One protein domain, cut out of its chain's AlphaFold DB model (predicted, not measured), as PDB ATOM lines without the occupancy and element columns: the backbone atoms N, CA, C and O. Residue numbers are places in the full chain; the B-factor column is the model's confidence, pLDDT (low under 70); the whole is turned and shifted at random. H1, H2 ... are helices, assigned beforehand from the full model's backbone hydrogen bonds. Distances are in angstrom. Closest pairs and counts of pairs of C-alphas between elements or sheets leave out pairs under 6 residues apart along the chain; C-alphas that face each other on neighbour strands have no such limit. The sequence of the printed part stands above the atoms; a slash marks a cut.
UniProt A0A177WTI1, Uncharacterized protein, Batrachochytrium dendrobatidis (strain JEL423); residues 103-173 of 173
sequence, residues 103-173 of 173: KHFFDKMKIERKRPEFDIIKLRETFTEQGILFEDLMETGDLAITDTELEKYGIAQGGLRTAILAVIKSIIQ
ATOM      1  N   LYS A 103     -36.974  86.381 146.126       83.12
ATOM      2  CA  LYS A 103     -37.318  86.084 144.728       83.12
ATOM      3  C   LYS A 103     -36.436  86.886 143.771       83.12
ATOM      4  O   LYS A 103     -35.933  86.300 142.817       83.12
ATOM      5  N   HIS A 104     -36.201  88.168 144.046       85.50
ATOM      6  CA  HIS A 104     -35.300  88.999 143.249       85.50
ATOM      7  C   HIS A 104     -33.875  88.428 143.216       85.50
ATOM      8  O   HIS A 104     -33.269  88.344 142.148       85.50
ATOM      9  N   PHE A 105     -33.366  87.952 144.356       88.19
ATOM     10  CA  PHE A 105     -32.072  87.268 144.418       88.19
ATOM     11  C   PHE A 105     -32.013  86.061 143.463       88.19
ATOM     12  O   PHE A 105     -31.090  85.944 142.652       88.19
ATOM     13  N   PHE A 106     -33.021  85.182 143.496       87.50
ATOM     14  CA  PHE A 106     -33.062  84.023 142.599       87.50
ATOM     15  C   PHE A 106     -33.238  84.409 141.127       87.50
ATOM     16  O   PHE A 106     -32.659  83.758 140.256       87.50
ATOM     17  N   ASP A 107     -33.995  85.466 140.835       86.56
ATOM     18  CA  ASP A 107     -34.157  85.973 139.472       86.56
ATOM     19  C   ASP A 107     -32.823  86.519 138.931       86.56
ATOM     20  O   ASP A 107     -32.440  86.175 137.812       86.56
ATOM     21  N   LYS A 108     -32.036  87.247 139.738       88.06
ATOM     22  CA  LYS A 108     -30.665  87.659 139.371       88.06
ATOM     23  C   LYS A 108     -29.735  86.465 139.147       88.06
ATOM     24  O   LYS A 108     -28.962  86.448 138.186       88.06
ATOM     25  N   MET A 109     -29.837  85.420 139.969       89.94
ATOM     26  CA  MET A 109     -29.074  84.181 139.760       89.94
ATOM     27  C   MET A 109     -29.407  83.518 138.412       89.94
ATOM     28  O   MET A 109     -28.498  83.069 137.707       89.94
ATOM     29  N   LYS A 110     -30.687  83.504 138.014       87.56
ATOM     30  CA  LYS A 110     -31.131  82.986 136.709       87.56
ATOM     31  C   LYS A 110     -30.693  83.870 135.545       87.56
ATOM     32  O   LYS A 110     -30.147  83.362 134.572       87.56
ATOM     33  N   ILE A 111     -30.943  85.174 135.626       87.44
ATOM     34  CA  ILE A 111     -30.828  86.094 134.489       87.44
ATOM     35  C   ILE A 111     -29.386  86.574 134.318       87.44
ATOM     36  O   ILE A 111     -28.796  86.423 133.249       87.44
ATOM     37  N   GLU A 112     -28.787  87.117 135.377       87.38
ATOM     38  CA  GLU A 112     -27.475  87.769 135.304       87.38
ATOM     39  C   GLU A 112     -26.340  86.752 135.370       87.38
ATOM     40  O   GLU A 112     -25.367  86.828 134.617       87.38
ATOM     41  N   ARG A 113     -26.465  85.762 136.260       89.50
ATOM     42  CA  ARG A 113     -25.454  84.703 136.419       89.50
ATOM     43  C   ARG A 113     -25.706  83.499 135.517       89.50
ATOM     44  O   ARG A 113     -24.876  82.592 135.507       89.50
ATOM     45  N   LYS A 114     -26.810  83.505 134.754       91.81
ATOM     46  CA  LYS A 114     -27.198  82.453 133.798       91.81
ATOM     47  C   LYS A 114     -27.177  81.057 134.422       91.81
ATOM     48  O   LYS A 114     -26.763  80.090 133.782       91.81
ATOM     49  N   ARG A 115     -27.561  80.954 135.699       90.12
ATOM     50  CA  ARG A 115     -27.565  79.675 136.409       90.12
ATOM     51  C   ARG A 115     -28.727  78.811 135.920       90.12
ATOM     52  O   ARG A 115     -29.838  79.325 135.786       90.12
ATOM     53  N   PRO A 116     -28.487  77.519 135.637       90.44
ATOM     54  CA  PRO A 116     -29.538  76.609 135.205       90.44
ATOM     55  C   PRO A 116     -30.575  76.407 136.314       90.44
ATOM     56  O   PRO A 116     -30.260  76.523 137.497       90.44
ATOM     57  N   GLU A 117     -31.800  76.033 135.941       90.56
ATOM     58  CA  GLU A 117     -32.907  75.850 136.893       90.56
ATOM     59  C   GLU A 117     -32.569  74.857 138.015       90.56
ATOM     60  O   GLU A 117     -32.931  75.085 139.165       90.56
ATOM     61  N   PHE A 118     -31.811  73.802 137.704       91.69
ATOM     62  CA  PHE A 118     -31.345  72.827 138.693       91.69
ATOM     63  C   PHE A 118     -30.514  73.470 139.818       91.69
ATOM     64  O   PHE A 118     -30.737  73.166 140.989       91.69
ATOM     65  N   ASP A 119     -29.609  74.398 139.486       90.25
ATOM     66  CA  ASP A 119     -28.812  75.113 140.492       90.25
ATOM     67  C   ASP A 119     -29.714  75.979 141.381       90.25
ATOM     68  O   ASP A 119     -29.474  76.092 142.582       90.25
ATOM     69  N   ILE A 120     -30.767  76.572 140.807       91.31
ATOM     70  CA  ILE A 120     -31.707  77.428 141.538       91.31
ATOM     71  C   ILE A 120     -32.590  76.619 142.485       91.31
ATOM     72  O   ILE A 120     -32.824  77.056 143.610       91.31
ATOM     73  N   ILE A 121     -33.070  75.453 142.050       89.12
ATOM     74  CA  ILE A 121     -33.849  74.538 142.892       89.12
ATOM     75  C   ILE A 121     -33.006  74.112 144.092       89.12
ATOM     76  O   ILE A 121     -33.418  74.334 145.229       89.12
ATOM     77  N   LYS A 122     -31.781  73.633 143.843       89.88
ATOM     78  CA  LYS A 122     -30.851  73.233 144.902       89.88
ATOM     79  C   LYS A 122     -30.584  74.369 145.894       89.88
ATOM     80  O   LYS A 122     -30.525  74.152 147.101       89.88
ATOM     81  N   LEU A 123     -30.422  75.591 145.390       92.25
ATOM     82  CA  LEU A 123     -30.230  76.787 146.208       92.25
ATOM     83  C   LEU A 123     -31.433  77.092 147.104       92.25
ATOM     84  O   LEU A 123     -31.252  77.393 148.279       92.25
ATOM     85  N   ARG A 124     -32.652  76.999 146.563       90.25
ATOM     86  CA  ARG A 124     -33.892  77.206 147.327       90.25
ATOM     87  C   ARG A 124     -34.055  76.168 148.425       90.25
ATOM     88  O   ARG A 124     -34.413  76.534 149.540       90.25
ATOM     89  N   GLU A 125     -33.789  74.905 148.109       89.31
ATOM     90  CA  GLU A 125     -33.807  73.808 149.078       89.31
ATOM     91  C   GLU A 125     -32.791  74.076 150.187       89.31
ATOM     92  O   GLU A 125     -33.169  74.140 151.351       89.31
ATOM     93  N   THR A 126     -31.547  74.391 149.818       90.81
ATOM     94  CA  THR A 126     -30.477  74.696 150.778       90.81
ATOM     95  C   THR A 126     -30.846  75.871 151.687       90.81
ATOM     96  O   THR A 126     -30.718  75.777 152.901       90.81
ATOM     97  N   PHE A 127     -31.335  76.982 151.130       89.94
ATOM     98  CA  PHE A 127     -31.707  78.153 151.932       89.94
ATOM     99  C   PHE A 127     -32.884  77.846 152.859       89.94
ATOM    100  O   PHE A 127     -32.886  78.282 154.004       89.94
ATOM    101  N   THR A 128     -33.844  77.042 152.400       88.00
ATOM    102  CA  THR A 128     -34.983  76.613 153.223       88.00
ATOM    103  C   THR A 128     -34.535  75.701 154.366       88.00
ATOM    104  O   THR A 128     -34.946  75.903 155.504       88.00
ATOM    105  N   GLU A 129     -33.671  74.724 154.085       90.81
ATOM    106  CA  GLU A 129     -33.133  73.783 155.074       90.81
ATOM    107  C   GLU A 129     -32.275  74.474 156.137       90.81
ATOM    108  O   GLU A 129     -32.331  74.107 157.308       90.81
ATOM    109  N   GLN A 130     -31.499  75.482 155.734       87.56
ATOM    110  CA  GLN A 130     -30.634  76.250 156.631       87.56
ATOM    111  C   GLN A 130     -31.347  77.448 157.279       87.56
ATOM    112  O   GLN A 130     -30.750  78.125 158.111       87.56
ATOM    113  N   GLY A 131     -32.607  77.718 156.920       84.56
ATOM    114  CA  GLY A 131     -33.373  78.852 157.442       84.56
ATOM    115  C   GLY A 131     -32.844  80.225 157.013       84.56
ATOM    116  O   GLY A 131     -33.079  81.194 157.722       84.56
ATOM    117  N   ILE A 132     -32.140  80.304 155.880       84.25
ATOM    118  CA  ILE A 132     -31.545  81.540 155.356       84.25
ATOM    119  C   ILE A 132     -32.642  82.398 154.724       84.25
ATOM    120  O   ILE A 132     -33.260  82.016 153.722       84.25
ATOM    121  N   LEU A 133     -32.865  83.572 155.304       84.00
ATOM    122  CA  LEU A 133     -33.800  84.580 154.830       84.00
ATOM    123  C   LEU A 133     -33.104  85.596 153.922       84.00
ATOM    124  O   LEU A 133     -31.892  85.565 153.710       84.00
ATOM    125  N   PHE A 134     -33.889  86.494 153.324       83.31
ATOM    126  CA  PHE A 134     -33.318  87.528 152.464       83.31
ATOM    127  C   PHE A 134     -32.477  88.517 153.269       83.31
ATOM    128  O   PHE A 134     -31.425  88.940 152.807       83.31
ATOM    129  N   GLU A 135     -32.935  88.840 154.472       80.06
ATOM    130  CA  GLU A 135     -32.281  89.729 155.421       80.06
ATOM    131  C   GLU A 135     -30.867  89.233 155.750       80.06
ATOM    132  O   GLU A 135     -29.925  90.015 155.660       80.06
ATOM    133  N   ASP A 136     -30.693  87.925 155.969       80.62
ATOM    134  CA  ASP A 136     -29.387  87.308 156.241       80.62
ATOM    135  C   ASP A 136     -28.411  87.451 155.058       80.62
ATOM    136  O   ASP A 136     -27.200  87.570 155.237       80.62
ATOM    137  N   LEU A 137     -28.925  87.468 153.822       81.94
ATOM    138  CA  LEU A 137     -28.106  87.702 152.626       81.94
ATOM    139  C   LEU A 137     -27.634  89.155 152.529       81.94
ATOM    140  O   LEU A 137     -26.641  89.414 151.850       81.94
ATOM    141  N   MET A 138     -28.374  90.089 153.131       81.94
ATOM    142  CA  MET A 138     -28.094  91.526 153.093       81.94
ATOM    143  C   MET A 138     -27.214  91.991 154.258       81.94
ATOM    144  O   MET A 138     -26.794  93.149 154.260       81.94
ATOM    145  N   GLU A 139     -26.919  91.118 155.223       78.19
ATOM    146  CA  GLU A 139     -26.004  91.421 156.321       78.19
ATOM    147  C   GLU A 139     -24.609  91.810 155.805       78.19
ATOM    148  O   GLU A 139     -24.109  91.308 154.793       78.19
ATOM    149  N   THR A 140     -23.966  92.739 156.514       77.31
ATOM    150  CA  THR A 140     -22.652  93.290 156.148       77.31
ATOM    151  C   THR A 140     -21.657  93.173 157.303       77.31
ATOM    152  O   THR A 140     -22.028  92.906 158.445       77.31
ATOM    153  N   GLY A 141     -20.364  93.356 157.019       78.69
ATOM    154  CA  GLY A 141     -19.312  93.239 158.032       78.69
ATOM    155  C   GLY A 141     -19.138  91.800 158.523       78.69
ATOM    156  O   GLY A 141     -19.106  90.876 157.715       78.69
ATOM    157  N   ASP A 142     -19.027  91.618 159.838       77.19
ATOM    158  CA  ASP A 142     -18.768  90.311 160.465       77.19
ATOM    159  C   ASP A 142     -19.959  89.340 160.392       77.19
ATOM    160  O   ASP A 142     -19.789  88.145 160.624       77.19
ATOM    161  N   LEU A 143     -21.156  89.846 160.079       74.62
ATOM    162  CA  LEU A 143     -22.378  89.051 159.921       74.62
ATOM    163  C   LEU A 143     -22.638  88.648 158.462       74.62
ATOM    164  O   LEU A 143     -23.582  87.914 158.185       74.62
ATOM    165  N   ALA A 144     -21.822  89.133 157.522       83.94
ATOM    166  CA  ALA A 144     -22.018  88.876 156.104       83.94
ATOM    167  C   ALA A 144     -21.734  87.415 155.750       83.94
ATOM    168  O   ALA A 144     -20.670  86.890 156.073       83.94
ATOM    169  N   ILE A 145     -22.625  86.807 154.961       85.56
ATOM    170  CA  ILE A 145     -22.420  85.451 154.448       85.56
ATOM    171  C   ILE A 145     -21.147  85.373 153.589       85.56
ATOM    172  O   ILE A 145     -20.962  86.093 152.602       85.56
ATOM    173  N   THR A 146     -20.287  84.424 153.942       92.06
ATOM    174  CA  THR A 146     -18.978  84.177 153.332       92.06
ATOM    175  C   THR A 146     -18.956  82.922 152.453       92.06
ATOM    176  O   THR A 146     -19.835  82.062 152.517       92.06
ATOM    177  N   ASP A 147     -17.904  82.763 151.635       92.88
ATOM    178  CA  ASP A 147     -17.693  81.535 150.843       92.88
ATOM    179  C   ASP A 147     -17.640  80.282 151.734       92.88
ATOM    180  O   ASP A 147     -18.242  79.258 151.414       92.88
ATOM    181  N   THR A 148     -16.967  80.386 152.881       94.25
ATOM    182  CA  THR A 148     -16.829  79.288 153.841       94.25
ATOM    183  C   THR A 148     -18.163  78.911 154.483       94.25
ATOM    184  O   THR A 148     -18.408  77.732 154.727       94.25
ATOM    185  N   GLU A 149     -19.044  79.873 154.752       93.62
ATOM    186  CA  GLU A 149     -20.386  79.584 155.275       93.62
ATOM    187  C   GLU A 149     -21.266  78.915 154.228       93.62
ATOM    188  O   GLU A 149     -21.864  77.883 154.515       93.62
ATOM    189  N   LEU A 150     -21.257  79.409 152.986       93.88
ATOM    190  CA  LEU A 150     -21.977  78.766 151.884       93.88
ATOM    191  C   LEU A 150     -21.510  77.319 151.657       93.88
ATOM    192  O   LEU A 150     -22.316  76.442 151.347       93.88
ATOM    193  N   GLU A 151     -20.215  77.048 151.827       95.00
ATOM    194  CA  GLU A 151     -19.684  75.686 151.782       95.00
ATOM    195  C   GLU A 151     -20.204  74.819 152.936       95.00
ATOM    196  O   GLU A 151     -20.654  73.698 152.693       95.00
ATOM    197  N   LYS A 152     -20.219  75.348 154.167       94.75
ATOM    198  CA  LYS A 152     -20.785  74.666 155.348       94.75
ATOM    199  C   LYS A 152     -22.283  74.394 155.209       94.75
ATOM    200  O   LYS A 152     -22.746  73.360 155.675       94.75
ATOM    201  N   TYR A 153     -23.013  75.267 154.521       92.25
ATOM    202  CA  TYR A 153     -24.428  75.089 154.192       92.25
ATOM    203  C   TYR A 153     -24.682  74.035 153.103       92.25
ATOM    204  O   TYR A 153     -25.829  73.767 152.774       92.25
ATOM    205  N   GLY A 154     -23.642  73.408 152.540       90.62
ATOM    206  CA  GLY A 154     -23.784  72.323 151.562       90.62
ATOM    207  C   GLY A 154     -23.623  72.755 150.101       90.62
ATOM    208  O   GLY A 154     -23.777  71.942 149.180       90.62
ATOM    209  N   ILE A 155     -23.241  74.010 149.842       93.81
ATOM    210  CA  ILE A 155     -22.957  74.503 148.489       93.81
ATOM    211  C   ILE A 155     -21.492  74.210 148.138       93.81
ATOM    212  O   ILE A 155     -20.638  75.090 148.069       93.81
ATOM    213  N   ALA A 156     -21.184  72.938 147.876       91.94
ATOM    214  CA  ALA A 156     -19.818  72.480 147.583       91.94
ATOM    215  C   ALA A 156     -19.224  73.035 146.267       91.94
ATOM    216  O   ALA A 156     -18.018  73.001 146.042       91.94
ATOM    217  N   GLN A 157     -20.065  73.532 145.358       92.19
ATOM    218  CA  GLN A 157     -19.630  74.031 144.057       92.19
ATOM    219  C   GLN A 157     -19.084  75.460 144.190       92.19
ATOM    220  O   GLN A 157     -19.859  76.416 144.219       92.19
ATOM    221  N   GLY A 158     -17.758  75.631 144.185       93.06
ATOM    222  CA  GLY A 158     -17.127  76.957 144.316       93.06
ATOM    223  C   GLY A 158     -17.585  77.981 143.267       93.06
ATOM    224  O   GLY A 158     -17.771  79.161 143.568       93.06
ATOM    225  N   GLY A 159     -17.881  77.530 142.042       93.50
ATOM    226  CA  GLY A 159     -18.469  78.394 141.017       93.50
ATOM    227  C   GLY A 159     -19.854  78.929 141.402       93.50
ATOM    228  O   GLY A 159     -20.153  80.094 141.136       93.50
ATOM    229  N   LEU A 160     -20.693  78.105 142.040       93.38
ATOM    230  CA  LEU A 160     -22.023  78.506 142.500       93.38
ATOM    231  C   LEU A 160     -21.917  79.481 143.678       93.38
ATOM    232  O   LEU A 160     -22.555  80.531 143.638       93.38
ATOM    233  N   ARG A 161     -21.028  79.209 144.643       95.38
ATOM    234  CA  ARG A 161     -20.730  80.128 145.757       95.38
ATOM    235  C   ARG A 161     -20.268  81.500 145.281       95.38
ATOM    236  O   ARG A 161     -20.826  82.520 145.673       95.38
ATOM    237  N   THR A 162     -19.346  81.531 144.320       95.69
ATOM    238  CA  THR A 162     -18.877  82.781 143.703       95.69
ATOM    239  C   THR A 162     -20.020  83.561 143.043       95.69
ATOM    240  O   THR A 162     -20.032  84.792 143.058       95.69
ATOM    241  N   ALA A 163     -20.997  82.876 142.437       93.12
ATOM    242  CA  ALA A 163     -22.153  83.549 141.851       93.12
ATOM    243  C   ALA A 163     -23.105  84.126 142.901       93.12
ATOM    244  O   ALA A 163     -23.552  85.250 142.702       93.12
ATOM    245  N   ILE A 164     -23.353  83.407 143.998       91.56
ATOM    246  CA  ILE A 164     -24.166  83.886 145.125       91.56
ATOM    247  C   ILE A 164     -23.570  85.178 145.687       91.56
ATOM    248  O   ILE A 164     -24.240  86.208 145.704       91.56
ATOM    249  N   LEU A 165     -22.283  85.150 146.045       91.75
ATOM    250  CA  LEU A 165     -21.589  86.308 146.617       91.75
ATOM    251  C   LEU A 165     -21.557  87.500 145.655       91.75
ATOM    252  O   LEU A 165     -21.660  88.647 146.082       91.75
ATOM    253  N   ALA A 166     -21.429  87.251 144.347       88.12
ATOM    254  CA  ALA A 166     -21.483  88.313 143.346       88.12
ATOM    255  C   ALA A 166     -22.871  88.970 143.267       88.12
ATOM    256  O   ALA A 166     -22.950  90.191 143.153       88.12
ATOM    257  N   VAL A 167     -23.951  88.183 143.347       88.12
ATOM    258  CA  VAL A 167     -25.319  88.724 143.350       88.12
ATOM    259  C   VAL A 167     -25.586  89.513 144.627       88.12
ATOM    260  O   VAL A 167     -26.082  90.629 144.519       88.12
ATOM    261  N   ILE A 168     -25.191  89.003 145.799       84.56
ATOM    262  CA  ILE A 168     -25.300  89.731 147.076       84.56
ATOM    263  C   ILE A 168     -24.607  91.095 146.971       84.56
ATOM    264  O   ILE A 168     -25.235  92.129 147.188       84.56
ATOM    265  N   LYS A 169     -23.347  91.118 146.515       82.62
ATOM    266  CA  LYS A 169     -22.601  92.369 146.303       82.62
ATOM    267  C   LYS A 169     -23.315  93.324 145.347       82.62
ATOM    268  O   LYS A 169     -23.358  94.510 145.621       82.62
ATOM    269  N   SER A 170     -23.903  92.813 144.264       79.00
ATOM    270  CA  SER A 170     -24.644  93.635 143.292       79.00
ATOM    271  C   SER A 170     -25.968  94.206 143.811       79.00
ATOM    272  O   SER A 170     -26.578  95.020 143.126       79.00
ATOM    273  N   ILE A 171     -26.486  93.680 144.924       74.62
ATOM    274  CA  ILE A 171     -27.723  94.157 145.552       74.62
ATOM    275  C   ILE A 171     -27.396  95.200 146.628       74.62
ATOM    276  O   ILE A 171     -28.146  96.155 146.786       74.62
ATOM    277  N   ILE A 172     -26.284  95.019 147.345       66.62
ATOM    278  CA  ILE A 172     -25.838  95.921 148.418       66.62
ATOM    279  C   ILE A 172     -25.179  97.205 147.866       66.62
ATOM    280  O   ILE A 172     -25.192  98.238 148.533       66.62
ATOM    281  N   GLN A 173     -24.576  97.141 146.673       57.69
ATOM    282  CA  GLN A 173     -23.904  98.269 146.006       57.69
ATOM    283  C   GLN A 173     -24.875  99.185 145.266       57.69
ATOM    284  O   GLN A 173     -24.716 100.419 145.426       57.69
TER     285      GLN A 173
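Overview. This is residues 103 to 173 of the 173 residues of an uncharacterized protein of Batrachochytrium dendrobatidis (strain JEL423) (UniProt A0A177WTI1). Begin with the last and longest helix, H5: three other helices pack on it, H1 and H3 along its later residues and H4 with its closest approach at Arg 161. H1 and H2 form a helical hairpin, and H2 folds back from H1 to run about perpendicular to H5. You will find 71 printed residues with five named helices, H1 to H5 in order along the chain, and no named strand; the class is all helix. The whole is compact, with a radius of gyration of the C-alphas of 11.1 A, and rounded, with spans of 31 by 25 by 20 A.

Arrangement. Start at H1, residues 103 to 111, and look on to H2, residues 117 to 130. The two touch with residues 117 to 120 of H2 alone, closest at the C-alphas of Phe 106 and Ile 120, 6.8 A apart. They form a helical hairpin, at a shallow tilt of 30 degrees, opposite ways. Next look at H3, residues 134 to 138, which is apart from H2, and only just apart from H1, at 8.1 A. Further on comes H4, residues 147 to 152, which is apart from H1, H2 and H3. The hub is H5, residues 158 to 172, which touches three other helices. It touches H1 with residues 163 to 168 alone, closest at the C-alphas of Lys 108 and Val 167, 6.7 A, at a steep tilt of 57 degrees, opposite ways. It touches H3 with residues 168 to 172 alone, closest at the C-alphas of Leu 137 and Ile 168, 6.5 A. It touches H4 closest at the C-alphas of Asp 147 and Arg 161, 6.1 A, at a steep tilt of 59 degrees, opposite ways. H2 and H5 are close but not clearly touching, with the C-alphas of Asp 119 and Leu 160 7.9 A apart. In H1, H2, H3, H4 and H5 every O i to N i+4 pair is within hydrogen-bond range.

Along the chain. Find C-alpha 103 at (-37.318, 86.084, 144.728); from there H1 runs 12.1 A to Ile 111. H2 runs 19.9 A from Glu 117 to Gln 130, H3 6.6 A from Phe 134 to Met 138, and H4 8.8 A from Asp 147 to Lys 152. Then find C-alpha 158 at (-17.127, 76.957, 144.316), where H5 begins; it runs 21.3 A to C-alpha 172 at (-25.838, 95.921, 148.418).

Size, cuts and confidence. The two C-alphas farthest apart are those of Glu 117 and Asp 142, at 31.1 A. The printed part has no cut and ends at residue 173, the chain's last. No link is long: H3 to H4 is short, with 8 residues, and the others are tight. Mean pLDDT of the printed part is 87.3, and the model is under 70 at residues 172 to 173.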